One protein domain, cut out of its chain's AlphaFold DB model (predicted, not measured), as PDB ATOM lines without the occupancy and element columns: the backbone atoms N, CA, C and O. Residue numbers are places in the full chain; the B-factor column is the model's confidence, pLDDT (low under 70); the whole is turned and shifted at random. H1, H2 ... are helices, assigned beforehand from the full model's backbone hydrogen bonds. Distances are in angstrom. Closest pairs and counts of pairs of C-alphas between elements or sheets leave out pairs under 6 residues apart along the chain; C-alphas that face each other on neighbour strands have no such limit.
ATOM      1  N   ASN A  85     214.782 292.319 361.811       73.38
ATOM      2  CA  ASN A  85     214.639 292.108 360.367       73.38
ATOM      3  C   ASN A  85     214.080 290.709 360.066       73.38
ATOM      4  O   ASN A  85     214.494 289.728 360.682       73.38
ATOM      5  N   LEU A  86     213.186 290.612 359.077       72.50
ATOM      6  CA  LEU A  86     212.549 289.351 358.672       72.50
ATOM      7  C   LEU A  86     213.567 288.228 358.413       72.50
ATOM      8  O   LEU A  86     213.355 287.090 358.819       72.50
ATOM      9  N   THR A  87     214.703 288.550 357.794       73.94
ATOM     10  CA  THR A  87     215.779 287.588 357.513       73.94
ATOM     11  C   THR A  87     216.392 287.023 358.794       73.94
ATOM     12  O   THR A  87     216.593 285.815 358.915       73.94
ATOM     13  N   ASP A  88     216.628 287.886 359.781       75.25
ATOM     14  CA  ASP A  88     217.188 287.497 361.073       75.25
ATOM     15  C   ASP A  88     216.149 286.771 361.938       75.25
ATOM     16  O   ASP A  88     216.496 285.880 362.716       75.25
ATOM     17  N   MET A  89     214.865 287.105 361.775       75.38
ATOM     18  CA  MET A  89     213.754 286.414 362.426       75.38
ATOM     19  C   MET A  89     213.681 284.951 361.984       75.38
ATOM     20  O   MET A  89     213.577 284.082 362.843       75.38
ATOM     21  N   VAL A  90     213.782 284.652 360.683       76.62
ATOM     22  CA  VAL A  90     213.748 283.262 360.181       76.62
ATOM     23  C   VAL A  90     214.925 282.451 360.730       76.62
ATOM     24  O   VAL A  90     214.739 281.319 361.175       76.62
ATOM     25  N   LEU A  91     216.121 283.046 360.784       77.75
ATOM     26  CA  LEU A  91     217.316 282.394 361.328       77.75
ATOM     27  C   LEU A  91     217.203 282.122 362.837       77.75
ATOM     28  O   LEU A  91     217.617 281.066 363.317       77.75
ATOM     29  N   ARG A  92     216.612 283.054 363.593       75.94
ATOM     30  CA  ARG A  92     216.416 282.931 365.047       75.94
ATOM     31  C   ARG A  92     215.121 282.218 365.428       75.94
ATOM     32  O   ARG A  92     214.943 281.889 366.596       75.94
ATOM     33  N   PHE A  93     214.244 281.910 364.474       80.38
ATOM     34  CA  PHE A  93     212.958 281.265 364.747       80.38
ATOM     35  C   PHE A  93     213.135 279.920 365.459       80.38
ATOM     36  O   PHE A  93     212.417 279.614 366.408       80.38
ATOM     37  N   LYS A  94     214.159 279.150 365.072       76.31
ATOM     38  CA  LYS A  94     214.497 277.863 365.700       76.31
ATOM     39  C   LYS A  94     215.072 278.006 367.119       76.31
ATOM     40  O   LYS A  94     215.104 277.027 367.853       76.31
ATOM     41  N   GLN A  95     215.516 279.206 367.501       82.06
ATOM     42  CA  GLN A  95     216.011 279.519 368.847       82.06
ATOM     43  C   GLN A  95     214.878 279.907 369.813       82.06
ATOM     44  O   GLN A  95     215.109 279.992 371.016       82.06
ATOM     45  N   LEU A  96     213.666 280.156 369.305       79.75
ATOM     46  CA  LEU A  96     212.495 280.440 370.130       79.75
ATOM     47  C   LEU A  96     212.003 279.175 370.834       79.75
ATOM     48  O   LEU A  96     212.108 278.063 370.316       79.75
ATOM     49  N   THR A  97     211.399 279.359 372.004       87.56
ATOM     50  CA  THR A  97     210.754 278.257 372.727       87.56
ATOM     51  C   THR A  97     209.543 277.738 371.944       87.56
ATOM     52  O   THR A  97     208.873 278.500 371.243       87.56
ATOM     53  N   SER A  98     209.207 276.451 372.082       86.12
ATOM     54  CA  SER A  98     208.089 275.830 371.350       86.12
ATOM     55  C   SER A  98     206.757 276.565 371.557       86.12
ATOM     56  O   SER A  98     205.973 276.716 370.623       86.12
ATOM     57  N   TRP A  99     206.532 277.116 372.754       87.69
ATOM     58  CA  TRP A  99     205.359 277.938 373.059       87.69
ATOM     59  C   TRP A  99     205.323 279.263 372.286       87.69
ATOM     60  O   TRP A  99     204.256 279.703 371.861       87.69
ATOM     61  N   GLN A 100     206.472 279.908 372.075       84.31
ATOM     62  CA  GLN A 100     206.558 281.139 371.284       84.31
ATOM     63  C   GLN A 100     206.361 280.864 369.790       84.31
ATOM     64  O   GLN A 100     205.660 281.623 369.124       84.31
ATOM     65  N   GLN A 101     206.906 279.756 369.283       85.88
ATOM     66  CA  GLN A 101     206.666 279.314 367.905       85.88
ATOM     67  C   GLN A 101     205.180 279.028 367.667       85.88
ATOM     68  O   GLN A 101     204.618 279.498 366.678       85.88
ATOM     69  N   LEU A 102     204.519 278.336 368.604       89.31
ATOM     70  CA  LEU A 102     203.083 278.068 368.529       89.31
ATOM     71  C   LEU A 102     202.271 279.366 368.461       89.31
ATOM     72  O   LEU A 102     201.423 279.502 367.584       89.31
ATOM     73  N   ARG A 103     202.555 280.340 369.339       87.00
ATOM     74  CA  ARG A 103     201.869 281.648 369.338       87.00
ATOM     75  C   ARG A 103     202.052 282.391 368.016       87.00
ATOM     76  O   ARG A 103     201.096 282.990 367.529       87.00
ATOM     77  N   PHE A 104     203.247 282.337 367.431       85.38
ATOM     78  CA  PHE A 104     203.519 282.958 366.137       85.38
ATOM     79  C   PHE A 104     202.709 282.304 365.010       85.38
ATOM     80  O   PHE A 104     202.041 283.007 364.251       85.38
ATOM     81  N   PHE A 105     202.690 280.968 364.943       87.94
ATOM     82  CA  PHE A 105     201.865 280.251 363.968       87.94
ATOM     83  C   PHE A 105     200.379 280.571 364.137       87.94
ATOM     84  O   PHE A 105     199.697 280.853 363.154       87.94
ATOM     85  N   TRP A 106     199.894 280.622 365.375       90.44
ATOM     86  CA  TRP A 106     198.502 280.953 365.664       90.44
ATOM     87  C   TRP A 106     198.126 282.368 365.207       90.44
ATOM     88  O   TRP A 106     197.091 282.562 364.573       90.44
ATOM     89  N   ALA A 107     198.996 283.351 365.454       88.50
ATOM     90  CA  ALA A 107     198.800 284.719 364.977       88.50
ATOM     91  C   ALA A 107     198.786 284.798 363.441       88.50
ATOM     92  O   ALA A 107     197.926 285.462 362.865       88.50
ATOM     93  N   SER A 108     199.698 284.084 362.770       87.62
ATOM     94  CA  SER A 108     199.730 284.034 361.303       87.62
ATOM     95  C   SER A 108     198.476 283.381 360.713       87.62
ATOM     96  O   SER A 108     197.924 283.885 359.738       87.62
ATOM     97  N   PHE A 109     197.968 282.323 361.350       89.81
ATOM     98  CA  PHE A 109     196.721 281.676 360.956       89.81
ATOM     99  C   PHE A 109     195.522 282.619 361.112       89.81
ATOM    100  O   PHE A 109     194.735 282.762 360.180       89.81
ATOM    101  N   ALA A 110     195.412 283.320 362.245       91.88
ATOM    102  CA  ALA A 110     194.339 284.284 362.478       91.88
ATOM    103  C   ALA A 110     194.353 285.431 361.451       91.88
ATOM    104  O   ALA A 110     193.298 285.828 360.958       91.88
ATOM    105  N   LEU A 111     195.540 285.928 361.082       87.75
ATOM    106  CA  LEU A 111     195.693 286.947 360.037       87.75
ATOM    107  C   LEU A 111     195.261 286.437 358.656       87.75
ATOM    108  O   LEU A 111     194.563 287.153 357.942       87.75
ATOM    109  N   LEU A 112     195.637 285.208 358.286       86.88
ATOM    110  CA  LEU A 112     195.201 284.592 357.027       86.88
ATOM    111  C   LEU A 112     193.687 284.373 356.996       86.88
ATOM    112  O   LEU A 112     193.045 284.642 355.984       86.88
ATOM    113  N   PHE A 113     193.111 283.928 358.110       91.25
ATOM    114  CA  PHE A 113     191.672 283.742 358.236       91.25
ATOM    115  C   PHE A 113     190.917 285.072 358.101       91.25
ATOM    116  O   PHE A 113     189.955 285.164 357.339       91.25
ATOM    117  N   LEU A 114     191.400 286.127 358.764       90.88
ATOM    118  CA  LEU A 114     190.839 287.474 358.655       90.88
ATOM    119  C   LEU A 114     190.948 288.021 357.228       90.88
ATOM    120  O   LEU A 114     189.988 288.604 356.730       90.88
ATOM    121  N   ALA A 115     192.075 287.796 356.547       87.44
ATOM    122  CA  ALA A 115     192.224 288.154 355.138       87.44
ATOM    123  C   ALA A 115     191.207 287.415 354.252       87.44
ATOM    124  O   ALA A 115     190.598 288.032 353.383       87.44
ATOM    125  N   GLY A 116     190.964 286.124 354.504       87.94
ATOM    126  CA  GLY A 116     189.932 285.350 353.808       87.94
ATOM    127  C   GLY A 116     188.525 285.925 354.000       87.94
ATOM    128  O   GLY A 116     187.795 286.092 353.025       87.94
ATOM    129  N   ILE A 117     188.168 286.298 355.234       93.06
ATOM    130  CA  ILE A 117     186.888 286.963 355.529       93.06
ATOM    131  C   ILE A 117     186.795 288.309 354.806       93.06
ATOM    132  O   ILE A 117     185.767 288.600 354.205       93.06
ATOM    133  N   ALA A 118     187.855 289.120 354.833       87.81
ATOM    134  CA  ALA A 118     187.876 290.413 354.157       87.81
ATOM    135  C   ALA A 118     187.708 290.271 352.635       87.81
ATOM    136  O   ALA A 118     186.972 291.045 352.030       87.81
ATOM    137  N   CYS A 119     188.328 289.259 352.021       87.38
ATOM    138  CA  CYS A 119     188.128 288.950 350.605       87.38
ATOM    139  C   CYS A 119     186.679 288.545 350.303       87.38
ATOM    140  O   CYS A 119     186.119 289.022 349.323       87.38
ATOM    141  N   LEU A 120     186.057 287.704 351.139       88.31
ATOM    142  CA  LEU A 120     184.643 287.341 350.985       88.31
ATOM    143  C   LEU A 120     183.727 288.561 351.140       88.31
ATOM    144  O   LEU A 120     182.820 288.751 350.338       88.31
ATOM    145  N   ALA A 121     184.002 289.416 352.126       90.44
ATOM    146  CA  ALA A 121     183.257 290.646 352.366       90.44
ATOM    147  C   ALA A 121     183.412 291.684 351.243       90.44
ATOM    148  O   ALA A 121     182.562 292.547 351.109       90.44
ATOM    149  N   ALA A 122     184.484 291.624 350.450       86.56
ATOM    150  CA  ALA A 122     184.661 292.495 349.290       86.56
ATOM    151  C   ALA A 122     183.869 292.028 348.053       86.56
ATOM    152  O   ALA A 122     183.717 292.797 347.108       86.56
ATOM    153  N   ILE A 123     183.425 290.764 348.032       86.81
ATOM    154  CA  ILE A 123     182.651 290.175 346.926       86.81
ATOM    155  C   ILE A 123     181.140 290.350 347.147       86.81
ATOM    156  O   ILE A 123     180.401 290.450 346.170       86.81
ATOM    157  N   VAL A 124     180.697 290.346 348.410       69.50
ATOM    158  CA  VAL A 124     179.295 290.544 348.826       69.50
ATOM    159  C   VAL A 124     178.960 292.028 348.877       69.50
ATOM    160  O   VAL A 124     177.891 292.392 348.340       69.50
TER     161      VAL A 124
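What this domain is: This is residues 85 to 124 of the 124 residues of an uncharacterized protein of Pedobacter alluvionis (UniProt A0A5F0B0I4). One long straight helix, H2, makes the length of the domain, and a short helix, H1, stands at its first end, the two meeting near their ends as an uneven V. Residues 105 to 124 stick out free. The printed part has 40 residues with two named helices, H1 then H2, and no named strand; its class is all helix. It is extended, with a radius of gyration of the C-alphas of 14.1 A and spans of 43 by 21 by 8 A.

How they stand to each other: H2, residues 98 to 123, and H1, residues 86 to 93, are close but not clearly touching; their closest C-alphas, those of Gln 101 and Phe 93, are 7.3 A apart. They run opposite ways at a steep tilt of 43 degrees. In H1 and H2 every O i to N i+4 pair is within hydrogen-bond range.

Where its parts are: H2 is 38.1 A long, from C-alpha 98 at (208.089, 275.830, 371.350) to C-alpha 123 at (182.651, 290.175, 346.926). H1 is 10.1 A long and begins with C-alpha 86 at (212.549, 289.351, 358.672).

The domain as a whole: The two farthest C-alphas, of Gln 95 and Val 124, are 43.2 A apart. The printed part has no cut, and the link from H1 to H2 is tight. Mean pLDDT of the printed part is 84.3; residue 124 is under 70.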